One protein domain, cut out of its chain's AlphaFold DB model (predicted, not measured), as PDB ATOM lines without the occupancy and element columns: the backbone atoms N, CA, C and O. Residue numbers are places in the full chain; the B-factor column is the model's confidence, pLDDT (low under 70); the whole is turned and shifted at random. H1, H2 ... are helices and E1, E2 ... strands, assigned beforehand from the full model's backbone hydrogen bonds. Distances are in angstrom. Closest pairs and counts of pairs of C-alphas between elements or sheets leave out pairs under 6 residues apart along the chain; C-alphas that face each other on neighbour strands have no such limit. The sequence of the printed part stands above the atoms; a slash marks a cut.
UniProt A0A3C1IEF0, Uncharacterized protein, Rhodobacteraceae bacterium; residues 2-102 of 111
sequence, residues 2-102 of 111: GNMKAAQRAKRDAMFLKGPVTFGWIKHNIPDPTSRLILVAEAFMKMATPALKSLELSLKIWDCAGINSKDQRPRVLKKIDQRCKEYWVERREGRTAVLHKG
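AT A GLANCE: This is residues 2 to 102 of the 111 residues of an uncharacterized protein of Rhodobacteraceae bacterium (UniProt A0A3C1IEF0). What shape does the domain have? A small sheet, E2, E4 and E3, has H3 and H5 over one face, as two layers, while its other face is bare. H4 packs on H3 away from the sheet, and beyond it H1 makes an arm whose residues 2 to 7 stick out. What is it built of? The 101 printed residues, mixed in class, hold five named helices and four named strands, in the order H1 E1 H2 H3 E2 H4 H5 E3 E4; the sheet is antiparallel. It is compact, with a radius of gyration of the C-alphas of 13.2 A and spans of 34 by 31 by 25 A.

HOW THE PARTS SIT: What does the first helix touch? H1, residues 2 to 13, touches H2, residues 23 to 29, with residues 12 to 13 alone, the closest C-alphas being Asp 13 and Gly 24 at 4.0 A. H1 also touches H4, residues 59 to 64, at a steep tilt of 61 degrees, the closest C-alphas being Arg 12 and Cys 64 at 6.1 A. What follows? E1, residues 16 to 18, pairs with no named strand, but with residues 21 to 22, antiparallel. H3, residues 33 to 47, forms a helical hairpin with H2; they only just touch, with 3 pairs of C-alphas within 8 A, the closest being Ile 26 and Arg 36 at 6.5 A. H3 touches H5, residues 72 to 83, about perpendicular at 82 degrees, closest at C-alphas Thr 34 and Val 76, 5.3 A. How is the sheet made? E2, residues 54 to 56, and E4, residues 98 to 101, are antiparallel, with N 55 and O 99 at 2.9 A; E4 and E3, residues 87 to 90, form a hairpin, with N 90 and O 98 at 2.9 A. H3 runs across the strands at a height of 9.2 A over the sheet, and H5 is on the same face at 9.4 A. E2, H4 H5 and E3 form a split strand-helix-strand unit, two strands running the same way with E4 between them, its crossover right-handed. Are the helices' backbones complete? In H1 to H5 every O i to N i+4 pair is within hydrogen-bond range.

IN THESE COORDINATES: Where does the first element begin? C-alpha 2 of H1 is at (43.180, 35.158, 30.421), and H1 is 16.7 A long. Where are H3 and E4? H3 begins at C-alpha 33, (19.516, 35.103, 33.727), and is 21.4 A long; E4 ends at C-alpha 101, (13.912, 44.974, 46.975).

THE WHOLE: How large is it? The C-alphas farthest apart, Asn 3 and Lys 85, are 39.6 A apart. Is it whole and sure? The printed part has no cut, no link is long, and pLDDT is under 70 at residues 2 to 4 and 17 to 18.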
ATOM      1  N   GLY A   2      44.348  36.067  30.365       60.81
ATOM      2  CA  GLY A   2      43.180  35.158  30.421       60.81
ATOM      3  C   GLY A   2      43.086  34.298  31.694       60.81
ATOM      4  O   GLY A   2      42.015  34.195  32.290       60.81
ATOM      5  N   ASN A   3      44.221  33.781  32.175       61.88
ATOM      6  CA  ASN A   3      44.271  32.883  33.340       61.88
ATOM      7  C   ASN A   3      43.832  33.558  34.650       61.88
ATOM      8  O   ASN A   3      43.155  32.937  35.466       61.88
ATOM      9  N   MET A   4      44.123  34.852  34.828       67.81
ATOM     10  CA  MET A   4      43.677  35.612  36.006       67.81
ATOM     11  C   MET A   4      42.150  35.761  36.052       67.81
ATOM     12  O   MET A   4      41.552  35.603  37.113       67.81
ATOM     13  N   LYS A   5      41.500  36.008  34.905       70.62
ATOM     14  CA  LYS A   5      40.032  36.099  34.829       70.62
ATOM     15  C   LYS A   5      39.367  34.747  35.097       70.62
ATOM     16  O   LYS A   5      38.346  34.699  35.778       70.62
ATOM     17  N   ALA A   6      39.953  33.657  34.600       74.88
ATOM     18  CA  ALA A   6      39.467  32.303  34.861       74.88
ATOM     19  C   ALA A   6      39.576  31.933  36.352       74.88
ATOM     20  O   ALA A   6      38.594  31.482  36.940       74.88
ATOM     21  N   ALA A   7      40.714  32.220  36.993       77.62
ATOM     22  CA  ALA A   7      40.911  31.988  38.424       77.62
ATOM     23  C   ALA A   7      39.953  32.824  39.295       77.62
ATOM     24  O   ALA A   7      39.351  32.317  40.242       77.62
ATOM     25  N   GLN A   8      39.745  34.099  38.946       79.50
ATOM     26  CA  GLN A   8      38.770  34.958  39.626       79.50
ATOM     27  C   GLN A   8      37.338  34.435  39.481       79.50
ATOM     28  O   GLN A   8      36.566  34.493  40.439       79.50
ATOM     29  N   ARG A   9      36.977  33.907  38.306       77.19
ATOM     30  CA  ARG A   9      35.673  33.276  38.083       77.19
ATOM     31  C   ARG A   9      35.513  32.010  38.923       77.19
ATOM     32  O   ARG A   9      34.502  31.900  39.600       77.19
ATOM     33  N   ALA A  10      36.509  31.125  38.953       80.75
ATOM     34  CA  ALA A  10      36.474  29.922  39.786       80.75
ATOM     35  C   ALA A  10      36.288  30.262  41.276       80.75
ATOM     36  O   ALA A  10      35.445  29.677  41.951       80.75
ATOM     37  N   LYS A  11      36.992  31.293  41.773       82.25
ATOM     38  CA  LYS A  11      36.826  31.782  43.151       82.25
ATOM     39  C   LYS A  11      35.410  32.297  43.430       82.25
ATOM     40  O   LYS A  11      34.910  32.113  44.534       82.25
ATOM     41  N   ARG A  12      34.771  32.966  42.464       81.19
ATOM     42  CA  ARG A  12      33.386  33.451  42.601       81.19
ATOM     43  C   ARG A  12      32.370  32.318  42.533       81.19
ATOM     44  O   ARG A  12      31.454  32.309  43.342       81.19
ATOM     45  N   ASP A  13      32.558  31.366  41.625       79.69
ATOM     46  CA  ASP A  13      31.676  30.205  41.485       79.69
ATOM     47  C   ASP A  13      31.668  29.355  42.775       79.69
ATOM     48  O   ASP A  13      30.638  28.777  43.111       79.69
ATOM     49  N   ALA A  14      32.768  29.353  43.541       81.56
ATOM     50  CA  ALA A  14      32.876  28.690  44.843       81.56
ATOM     51  C   ALA A  14      32.244  29.458  46.026       81.56
ATOM     52  O   ALA A  14      32.171  28.914  47.126       81.56
ATOM     53  N   MET A  15      31.800  30.711  45.856       79.88
ATOM     54  CA  MET A  15      31.168  31.456  46.954       79.88
ATOM     55  C   MET A  15      29.758  30.917  47.233       79.88
ATOM     56  O   MET A  15      28.976  30.675  46.308       79.88
ATOM     57  N   PHE A  16      29.430  30.768  48.517       74.06
ATOM     58  CA  PHE A  16      28.128  30.294  48.976       74.06
ATOM     59  C   PHE A  16      27.082  31.406  48.951       74.06
ATOM     60  O   PHE A  16      27.339  32.518  49.398       74.06
ATOM     61  N   LEU A  17      25.890  31.075  48.461       69.75
ATOM     62  CA  LEU A  17      24.684  31.895  48.512       69.75
ATOM     63  C   LEU A  17      24.066  31.852  49.919       69.75
ATOM     64  O   LEU A  17      23.844  32.882  50.550       69.75
ATOM     65  N   LYS A  18      23.756  30.631  50.374       66.56
ATOM     66  CA  LYS A  18      23.160  30.275  51.670       66.56
ATOM     67  C   LYS A  18      23.254  28.751  51.830       66.56
ATOM     68  O   LYS A  18      22.796  28.023  50.950       66.56
ATOM     69  N   GLY A  19      23.817  28.262  52.936       70.56
ATOM     70  CA  GLY A  19      24.030  26.818  53.123       70.56
ATOM     71  C   GLY A  19      24.935  26.220  52.025       70.56
ATOM     72  O   GLY A  19      25.859  26.907  51.596       70.56
ATOM     73  N   PRO A  20      24.687  24.988  51.533       76.19
ATOM     74  CA  PRO A  20      25.557  24.318  50.555       76.19
ATOM     75  C   PRO A  20      25.412  24.836  49.110       76.19
ATOM     76  O   PRO A  20      26.074  24.329  48.206       76.19
ATOM     77  N   VAL A  21      24.545  25.822  48.854       81.31
ATOM     78  CA  VAL A  21      24.300  26.342  47.499       81.31
ATOM     79  C   VAL A  21      25.360  27.376  47.134       81.31
ATOM     80  O   VAL A  21      25.485  28.396  47.811       81.31
ATOM     81  N   THR A  22      26.085  27.153  46.037       88.19
ATOM     82  CA  THR A  22      27.106  28.078  45.516       88.19
ATOM     83  C   THR A  22      26.597  28.905  44.332       88.19
ATOM     84  O   THR A  22      25.626  28.537  43.665       88.19
ATOM     85  N   PHE A  23      27.270  30.015  44.010       85.69
ATOM     86  CA  PHE A  23      26.967  30.767  42.783       85.69
ATOM     87  C   PHE A  23      27.217  29.939  41.513       85.69
ATOM     88  O   PHE A  23      26.454  30.049  40.551       85.69
ATOM     89  N   GLY A  24      28.220  29.053  41.519       85.81
ATOM     90  CA  GLY A  24      28.463  28.115  40.423       85.81
ATOM     91  C   GLY A  24      27.285  27.165  40.197       85.81
ATOM     92  O   GLY A  24      26.865  26.966  39.055       85.81
ATOM     93  N   TRP A  25      26.687  26.651  41.279       89.06
ATOM     94  CA  TRP A  25      25.492  25.807  41.199       89.06
ATOM     95  C   TRP A  25      24.312  26.560  40.573       89.06
ATOM     96  O   TRP A  25      23.681  26.048  39.649       89.06
ATOM     97  N   ILE A  26      24.059  27.801  41.004       87.25
ATOM     98  CA  ILE A  26      22.998  28.661  40.448       87.25
ATOM     99  C   ILE A  26      23.199  28.877  38.952       87.25
ATOM    100  O   ILE A  26      22.260  28.774  38.166       87.25
ATOM    101  N   LYS A  27      24.433  29.161  38.542       87.56
ATOM    102  CA  LYS A  27      24.773  29.393  37.141       87.56
ATOM    103  C   LYS A  27      24.512  28.169  36.264       87.56
ATOM    104  O   LYS A  27      24.064  28.354  35.135       87.56
ATOM    105  N   HIS A  28      24.788  26.968  36.769       87.62
ATOM    106  CA  HIS A  28      24.607  25.719  36.031       87.62
ATOM    107  C   HIS A  28      23.143  25.254  35.993       87.62
ATOM    108  O   HIS A  28      22.691  24.770  34.961       87.62
ATOM    109  N   ASN A  29      22.397  25.435  37.087       90.00
ATOM    110  CA  ASN A  29      21.065  24.844  37.249       90.00
ATOM    111  C   ASN A  29      19.906  25.808  36.960       90.00
ATOM    112  O   ASN A  29      18.789  25.359  36.721       90.00
ATOM    113  N   ILE A  30      20.139  27.126  36.970       91.38
ATOM    114  CA  ILE A  30      19.093  28.122  36.707       91.38
ATOM    115  C   ILE A  30      19.315  28.734  35.317       91.38
ATOM    116  O   ILE A  30      20.249  29.524  35.135       91.38
ATOM    117  N   PRO A  31      18.472  28.397  34.322       92.06
ATOM    118  CA  PRO A  31      18.668  28.849  32.949       92.06
ATOM    119  C   PRO A  31      18.347  30.335  32.775       92.06
ATOM    120  O   PRO A  31      18.995  31.012  31.976       92.06
ATOM    121  N   ASP A  32      17.375  30.860  33.531       94.06
ATOM    122  CA  ASP A  32      16.940  32.245  33.393       94.06
ATOM    123  C   ASP A  32      17.948  33.234  34.011       94.06
ATOM    124  O   ASP A  32      18.156  33.232  35.230       94.06
ATOM    125  N   PRO A  33      18.546  34.141  33.215       94.69
ATOM    126  CA  PRO A  33      19.516  35.103  33.727       94.69
ATOM    127  C   PRO A  33      18.929  36.071  34.762       94.69
ATOM    128  O   PRO A  33      19.631  36.456  35.695       94.69
ATOM    129  N   THR A  34      17.655  36.453  34.626       95.69
ATOM    130  CA  THR A  34      17.001  37.367  35.573       95.69
ATOM    131  C   THR A  34      16.819  36.709  36.937       95.69
ATOM    132  O   THR A  34      17.232  37.292  37.939       95.69
ATOM    133  N   SER A  35      16.307  35.475  36.982       94.50
ATOM    134  CA  SER A  35      16.221  34.697  38.223       94.50
ATOM    135  C   SER A  35      17.586  34.529  38.894       94.50
ATOM    136  O   SER A  35      17.699  34.733  40.103       94.50
ATOM    137  N   ARG A  36      18.646  34.225  38.122       94.88
ATOM    138  CA  ARG A  36      20.013  34.139  38.666       94.88
ATOM    139  C   ARG A  36      20.455  35.441  39.325       94.88
ATOM    140  O   ARG A  36      20.981  35.404  40.433       94.88
ATOM    141  N   LEU A  37      20.244  36.579  38.662       95.69
ATOM    142  CA  LEU A  37      20.653  37.877  39.194       95.69
ATOM    143  C   LEU A  37      19.941  38.208  40.507       95.69
ATOM    144  O   LEU A  37      20.598  38.651  41.445       95.69
ATOM    145  N   ILE A  38      18.629  37.970  40.579       94.88
ATOM    146  CA  ILE A  38      17.830  38.229  41.784       94.88
ATOM    147  C   ILE A  38      18.339  37.392  42.956       94.88
ATOM    148  O   ILE A  38      18.595  37.940  44.024       94.88
ATOM    149  N   LEU A  39      18.559  36.089  42.752       93.06
ATOM    150  CA  LEU A  39      19.063  35.205  43.806       93.06
ATOM    151  C   LEU A  39      20.431  35.660  44.310       93.06
ATOM    152  O   LEU A  39      20.626  35.807  45.516       93.06
ATOM    153  N   VAL A  40      21.361  35.934  43.391       92.94
ATOM    154  CA  VAL A  40      22.695  36.436  43.738       92.94
ATOM    155  C   VAL A  40      22.588  37.726  44.546       92.94
ATOM    156  O   VAL A  40      23.211  37.840  45.601       92.94
ATOM    157  N   ALA A  41      21.787  38.685  44.079       94.00
ATOM    158  CA  ALA A  41      21.628  39.967  44.745       94.00
ATOM    159  C   ALA A  41      21.016  39.821  46.145       94.00
ATOM    160  O   ALA A  41      21.539  40.401  47.094       94.00
ATOM    161  N   GLU A  42      19.977  38.996  46.301       92.25
ATOM    162  CA  GLU A  42      19.375  38.720  47.605       92.25
ATOM    163  C   GLU A  42      20.380  38.161  48.611       92.25
ATOM    164  O   GLU A  42      20.339  38.528  49.783       92.25
ATOM    165  N   ALA A  43      21.270  37.264  48.190       90.75
ATOM    166  CA  ALA A  43      22.263  36.718  49.104       90.75
ATOM    167  C   ALA A  43      23.256  37.772  49.568       90.75
ATOM    168  O   ALA A  43      23.505  37.870  50.764       90.75
ATOM    169  N   PHE A  44      23.763  38.608  48.658       91.19
ATOM    170  CA  PHE A  44      24.629  39.721  49.048       91.19
ATOM    171  C   PHE A  44      23.918  40.695  49.995       91.19
ATOM    172  O   PHE A  44      24.514  41.121  50.981       91.19
ATOM    173  N   MET A  45      22.641  41.001  49.744       92.94
ATOM    174  CA  MET A  45      21.835  41.837  50.637       92.94
ATOM    175  C   MET A  45      21.672  41.211  52.033       92.94
ATOM    176  O   MET A  45      21.790  41.916  53.032       92.94
ATOM    177  N   LYS A  46      21.431  39.894  52.108       89.88
ATOM    178  CA  LYS A  46      21.254  39.136  53.362       89.88
ATOM    179  C   LYS A  46      22.560  38.908  54.135       89.88
ATOM    180  O   LYS A  46      22.502  38.697  55.338       89.88
ATOM    181  N   MET A  47      23.714  38.915  53.461       87.44
ATOM    182  CA  MET A  47      25.034  38.776  54.097       87.44
ATOM    183  C   MET A  47      25.480  40.041  54.835       87.44
ATOM    184  O   MET A  47      26.300  39.960  55.747       87.44
ATOM    185  N   ALA A  48      24.984  41.209  54.430       86.62
ATOM    186  CA  ALA A  48      25.266  42.456  55.124       86.62
ATOM    187  C   ALA A  48      24.576  42.486  56.497       86.62
ATOM    188  O   ALA A  48      23.485  41.944  56.670       86.62
ATOM    189  N   THR A  49      25.213  43.132  57.475       86.25
ATOM    190  CA  THR A  49      24.639  43.360  58.807       86.25
ATOM    191  C   THR A  49      24.645  44.866  59.092       86.25
ATOM    192  O   THR A  49      25.730  45.431  59.227       86.25
ATOM    193  N   PRO A  50      23.474  45.528  59.164       88.31
ATOM    194  CA  PRO A  50      22.131  44.979  58.945       88.31
ATOM    195  C   PRO A  50      21.886  44.570  57.483       88.31
ATOM    196  O   PRO A  50      22.577  45.028  56.570       88.31
ATOM    197  N   ALA A  51      20.883  43.715  57.264       90.94
ATOM    198  CA  ALA A  51      20.514  43.274  55.923       90.94
ATOM    199  C   ALA A  51      20.097  44.469  55.052       90.94
ATOM    200  O   ALA A  51      19.312  45.325  55.470       90.94
ATOM    201  N   LEU A  52      20.610  44.510  53.824       93.25
ATOM    202  CA  LEU A  52      20.322  45.587  52.883       93.25
ATOM    203  C   LEU A  52      18.983  45.360  52.176       93.25
ATOM    204  O   LEU A  52      18.532  44.230  51.991       93.25
ATOM    205  N   LYS A  53      18.372  46.456  51.719       94.50
ATOM    206  CA  LYS A  53      17.213  46.432  50.810       94.50
ATOM    207  C   LYS A  53      17.582  46.780  49.369       94.50
ATOM    208  O   LYS A  53      16.732  46.719  48.490       94.50
ATOM    209  N   SER A  54      18.834  47.145  49.118       95.81
ATOM    210  CA  SER A  54      19.321  47.510  47.794       95.81
ATOM    211  C   SER A  54      20.774  47.086  47.606       95.81
ATOM    212  O   SER A  54      21.507  46.872  48.573       95.81
ATOM    213  N   LEU A  55      21.175  46.890  46.351       96.06
ATOM    214  CA  LEU A  55      22.508  46.417  45.999       96.06
ATOM    215  C   LEU A  55      22.951  47.011  44.667       96.06
ATOM    216  O   LEU A  55      22.255  46.898  43.656       96.06
ATOM    217  N   GLU A  56      24.152  47.583  44.647       96.44
ATOM    218  CA  GLU A  56      24.778  48.010  43.401       96.44
ATOM    219  C   GLU A  56      25.172  46.804  42.542       96.44
ATOM    220  O   GLU A  56      25.907  45.904  42.966       96.44
ATOM    221  N   LEU A  57      24.732  46.810  41.286       95.12
ATOM    222  CA  LEU A  57      25.016  45.767  40.308       95.12
ATOM    223  C   LEU A  57      26.413  45.967  39.710       95.12
ATOM    224  O   LEU A  57      26.587  46.307  38.536       95.12
ATOM    225  N   SER A  58      27.430  45.769  40.548       93.19
ATOM    226  CA  SER A  58      28.838  45.795  40.146       93.19
ATOM    227  C   SER A  58      29.191  44.619  39.229       93.19
ATOM    228  O   SER A  58      28.475  43.617  39.158       93.19
ATOM    229  N   LEU A  59      30.346  44.694  38.554       90.88
ATOM    230  CA  LEU A  59      30.854  43.595  37.716       90.88
ATOM    231  C   LEU A  59      30.907  42.257  38.467       90.88
ATOM    232  O   LEU A  59      30.575  41.229  37.889       90.88
ATOM    233  N   LYS A  60      31.240  42.270  39.765       90.44
ATOM    234  CA  LYS A  60      31.247  41.068  40.607       90.44
ATOM    235  C   LYS A  60      29.870  40.401  40.657       90.44
ATOM    236  O   LYS A  60      29.801  39.185  40.520       90.44
ATOM    237  N   ILE A  61      28.801  41.179  40.836       92.94
ATOM    238  CA  ILE A  61      27.428  40.659  40.931       92.94
ATOM    239  C   ILE A  61      26.996  40.046  39.597       92.94
ATOM    240  O   ILE A  61      26.497  38.922  39.563       92.94
ATOM    241  N   TRP A  62      27.268  40.744  38.491       93.94
ATOM    242  CA  TRP A  62      27.003  40.232  37.146       93.94
ATOM    243  C   TRP A  62      27.748  38.926  36.861       93.94
ATOM    244  O   TRP A  62      27.157  37.983  36.333       93.94
ATOM    245  N   ASP A  63      29.022  38.855  37.246       90.44
ATOM    246  CA  ASP A  63      29.857  37.674  37.046       90.44
ATOM    247  C   ASP A  63      29.357  36.481  37.881       90.44
ATOM    248  O   ASP A  63      29.278  35.374  37.350       90.44
ATOM    249  N   CYS A  64      28.957  36.703  39.141       90.06
ATOM    250  CA  CYS A  64      28.340  35.676  39.995       90.06
ATOM    251  C   CYS A  64      27.001  35.168  39.429       90.06
ATOM    252  O   CYS A  64      26.688  33.989  39.557       90.06
ATOM    253  N   ALA A  65      26.229  36.028  38.760       92.12
ATOM    254  CA  ALA A  65      25.006  35.635  38.054       92.12
ATOM    255  C   ALA A  65      25.271  34.986  36.678       92.12
ATOM    256  O   ALA A  65      24.337  34.556  35.999       92.12
ATOM    257  N   GLY A  66      26.533  34.930  36.237       92.19
ATOM    258  CA  GLY A  66      26.929  34.398  34.935       92.19
ATOM    259  C   GLY A  66      26.601  35.306  33.743       92.19
ATOM    260  O   GLY A  66      26.632  34.832  32.608       92.19
ATOM    261  N   ILE A  67      26.315  36.593  33.964       93.25
ATOM    262  CA  ILE A  67      25.852  37.551  32.947       93.25
ATOM    263  C   ILE A  67      27.017  38.443  32.497       93.25
ATOM    264  O   ILE A  67      27.267  39.526  33.032       93.25
ATOM    265  N   ASN A  68      27.739  37.990  31.474       88.00
ATOM    266  CA  ASN A  68      28.989  38.640  31.051       88.00
ATOM    267  C   ASN A  68      28.831  39.506  29.797       88.00
ATOM    268  O   ASN A  68      29.670  40.366  29.540       88.00
ATOM    269  N   SER A  69      27.775  39.283  29.011       88.88
ATOM    270  CA  SER A  69      27.511  40.068  27.803       88.88
ATOM    271  C   SER A  69      26.925  41.430  28.173       88.88
ATOM    272  O   SER A  69      25.976  41.519  28.957       88.88
ATOM    273  N   LYS A  70      27.477  42.494  27.575       85.62
ATOM    274  CA  LYS A  70      26.963  43.860  27.733       85.62
ATOM    275  C   LYS A  70      25.526  43.984  27.226       85.62
ATOM    276  O   LYS A  70      24.749  44.685  27.856       85.62
ATOM    277  N   ASP A  71      25.148  43.235  26.192       89.12
ATOM    278  CA  ASP A  71      23.805  43.284  25.597       89.12
ATOM    279  C   ASP A  71      22.764  42.522  26.423       89.12
ATOM    280  O   ASP A  71      21.567  42.816  26.377       89.12
ATOM    281  N   GLN A  72      23.205  41.540  27.219       92.31
ATOM    282  CA  GLN A  72      22.318  40.799  28.115       92.31
ATOM    283  C   GLN A  72      21.878  41.638  29.317       92.31
ATOM    284  O   GLN A  72      20.736  41.503  29.756       92.31
ATOM    285  N   ARG A  73      22.743  42.513  29.847       94.00
ATOM    286  CA  ARG A  73      22.443  43.275  31.072       94.00
ATOM    287  C   ARG A  73      21.210  44.177  30.915       94.00
ATOM    288  O   ARG A  73      20.300  44.018  31.724       94.00
ATOM    289  N   PRO A  74      21.082  45.030  29.876       92.81
ATOM    290  CA  PRO A  74      19.877  45.836  29.672       92.81
ATOM    291  C   PRO A  74      18.602  44.996  29.563       92.81
ATOM    292  O   PRO A  74      17.571  45.381  30.107       92.81
ATOM    293  N   ARG A  75      18.672  43.828  28.908       94.06
ATOM    294  CA  ARG A  75      17.527  42.910  28.764       94.06
ATOM    295  C   ARG A  75      17.099  42.332  30.108       94.06
ATOM    296  O   ARG A  75      15.906  42.284  30.392       94.06
ATOM    297  N   VAL A  76      18.063  41.943  30.943       95.69
ATOM    298  CA  VAL A  76      17.803  41.454  32.302       95.69
ATOM    299  C   VAL A  76      17.167  42.542  33.158       95.69
ATOM    300  O   VAL A  76      16.143  42.278  33.779       95.69
ATOM    301  N   LEU A  77      17.710  43.765  33.136       94.94
ATOM    302  CA  LEU A  77      17.148  44.894  33.885       94.94
ATOM    303  C   LEU A  77      15.724  45.226  33.425       94.94
ATOM    304  O   LEU A  77      14.832  45.368  34.251       94.94
ATOM    305  N   LYS A  78      15.482  45.273  32.108       94.25
ATOM    306  CA  LYS A  78      14.139  45.485  31.547       94.25
ATOM    307  C   LYS A  78      13.160  44.393  31.992       94.25
ATOM    308  O   LYS A  78      12.021  44.694  32.324       94.25
ATOM    309  N   LYS A  79      13.595  43.128  32.009       95.38
ATOM    310  CA  LYS A  79      12.760  42.004  32.453       95.38
ATOM    311  C   LYS A  79      12.414  42.090  33.943       95.38
ATOM    312  O   LYS A  79      11.302  41.709  34.295       95.38
ATOM    313  N   ILE A  80      13.325  42.590  34.785       94.44
ATOM    314  CA  ILE A  80      13.058  42.832  36.213       94.44
ATOM    315  C   ILE A  80      11.922  43.839  36.358       94.44
ATOM    316  O   ILE A  80      10.893  43.484  36.920       94.44
ATOM    317  N   ASP A  81      12.058  45.022  35.755       89.94
ATOM    318  CA  ASP A  81      11.033  46.071  35.858       89.94
ATOM    319  C   ASP A  81       9.659  45.602  35.337       89.94
ATOM    320  O   ASP A  81       8.625  45.994  35.860       89.94
ATOM    321  N   GLN A  82       9.627  44.738  34.315       91.19
ATOM    322  CA  GLN A  82       8.376  44.263  33.711       91.19
ATOM    323  C   GLN A  82       7.696  43.107  34.452       91.19
ATOM    324  O   GLN A  82       6.486  42.934  34.323       91.19
ATOM    325  N   ARG A  83       8.460  42.232  35.120       92.19
ATOM    326  CA  ARG A  83       7.944  40.933  35.599       92.19
ATOM    327  C   ARG A  83       8.141  40.690  37.089       92.19
ATOM    328  O   ARG A  83       7.486  39.808  37.637       92.19
ATOM    329  N   CYS A  84       9.027  41.427  37.748       91.12
ATOM    330  CA  CYS A  84       9.429  41.165  39.125       91.12
ATOM    331  C   CYS A  84       8.892  42.262  40.049       91.12
ATOM    332  O   CYS A  84       9.643  43.128  40.458       91.12
ATOM    333  N   LYS A  85       7.606  42.196  40.419       87.44
ATOM    334  CA  LYS A  85       6.905  43.233  41.210       87.44
ATOM    335  C   LYS A  85       7.519  43.550  42.583       87.44
ATOM    336  O   LYS A  85       7.252  44.599  43.152       87.44
ATOM    337  N   GLU A  86       8.308  42.634  43.137       91.31
ATOM    338  CA  GLU A  86       9.015  42.833  44.409       91.31
ATOM    339  C   GLU A  86      10.377  43.520  44.242       91.31
ATOM    340  O   GLU A  86      11.102  43.687  45.223       91.31
ATOM    341  N   TYR A  87      10.756  43.876  43.014       94.31
ATOM    342  CA  TYR A  87      12.046  44.457  42.687       94.31
ATOM    343  C   TYR A  87      11.900  45.591  41.682       94.31
ATOM    344  O   TYR A  87      11.049  45.559  40.800       94.31
ATOM    345  N   TRP A  88      12.803  46.560  41.754       94.19
ATOM    346  CA  TRP A  88      12.907  47.595  40.732       94.19
ATOM    347  C   TRP A  88      14.357  48.011  40.513       94.19
ATOM    348  O   TRP A  88      15.218  47.829  41.384       94.19
ATOM    349  N   VAL A  89      14.642  48.530  39.318       94.38
ATOM    350  CA  VAL A  89      15.993  48.927  38.916       94.38
ATOM    351  C   VAL A  89      16.129  50.446  38.879       94.38
ATOM    352  O   VAL A  89      15.525  51.126  38.051       94.38
ATOM    353  N   GLU A  90      17.033  50.976  39.697       94.06
ATOM    354  CA  GLU A  90      17.492  52.359  39.601       94.06
ATOM    355  C   GLU A  90      18.624  52.453  38.570       94.06
ATOM    356  O   GLU A  90      19.714  51.897  38.754       94.06
ATOM    357  N   ARG A  91      18.375  53.154  37.462       91.62
ATOM    358  CA  ARG A  91      19.386  53.426  36.433       91.62
ATOM    359  C   ARG A  91      20.024  54.777  36.723       91.62
ATOM    360  O   ARG A  91      19.331  55.786  36.754       91.62
ATOM    361  N   ARG A  92      21.341  54.785  36.916       88.94
ATOM    362  CA  ARG A  92      22.127  55.992  37.186       88.94
ATOM    363  C   ARG A  92      23.034  56.270  35.994       88.94
ATOM    364  O   ARG A  92      23.805  55.398  35.599       88.94
ATOM    365  N   GLU A  93      22.944  57.462  35.416       84.62
ATOM    366  CA  GLU A  93      23.789  57.844  34.284       84.62
ATOM    367  C   GLU A  93      25.275  57.804  34.680       84.62
ATOM    368  O   GLU A  93      25.663  58.270  35.752       84.62
ATOM    369  N   GLY A  94      26.104  57.152  33.859       83.62
ATOM    370  CA  GLY A  94      27.539  56.982  34.122       83.62
ATOM    371  C   GLY A  94      27.900  56.117  35.341       83.62
ATOM    372  O   GLY A  94      29.083  55.995  35.658       83.62
ATOM    373  N   ARG A  95      26.927  55.503  36.032       87.62
ATOM    374  CA  ARG A  95      27.146  54.723  37.264       87.62
ATOM    375  C   ARG A  95      26.531  53.324  37.188       87.62
ATOM    376  O   ARG A  95      25.794  52.973  36.269       87.62
ATOM    377  N   THR A  96      26.871  52.486  38.164       91.69
ATOM    378  CA  THR A  96      26.275  51.158  38.343       91.69
ATOM    379  C   THR A  96      24.780  51.283  38.633       91.69
ATOM    380  O   THR A  96      24.350  52.104  39.442       91.69
ATOM    381  N   ALA A  97      23.978  50.448  37.969       94.06
ATOM    382  CA  ALA A  97      22.565  50.317  38.299       94.06
ATOM    383  C   ALA A  97      22.407  49.709  39.699       94.06
ATOM    384  O   ALA A  97      23.227  48.883  40.111       94.06
ATOM    385  N   VAL A  98      21.345  50.083  40.405       96.31
ATOM    386  CA  VAL A  98      21.032  49.550  41.736       96.31
ATOM    387  C   VAL A  98      19.757  48.734  41.656       96.31
ATOM    388  O   VAL A  98      18.750  49.192  41.118       96.31
ATOM    389  N   LEU A  99      19.811  47.507  42.169       96.69
ATOM    390  CA  LEU A  99      18.627  46.684  42.358       96.69
ATOM    391  C   LEU A  99      18.069  46.956  43.747       96.69
ATOM    392  O   LEU A  99      18.788  46.809  44.735       96.69
ATOM    393  N   HIS A 100      16.793  47.295  43.815       95.81
ATOM    394  CA  HIS A 100      16.068  47.497  45.061       95.81
ATOM    395  C   HIS A 100      15.077  46.358  45.274       95.81
ATOM    396  O   HIS A 100      14.462  45.886  44.319       95.81
ATOM    397  N   LYS A 101      14.931  45.921  46.525       94.12
ATOM    398  CA  LYS A 101      13.912  44.974  46.975       94.12
ATOM    399  C   LYS A 101      12.794  45.738  47.685       94.12
ATOM    400  O   LYS A 101      13.030  46.403  48.693       94.12
ATOM    401  N   GLY A 102      11.579  45.598  47.176       88.81
ATOM    402  CA  GLY A 102      10.386  46.324  47.596       88.81
ATOM    403  C   GLY A 102       9.701  47.008  46.415       88.81
ATOM    404  O   GLY A 102      10.156  46.914  45.276       88.81
TER     405      GLY A 102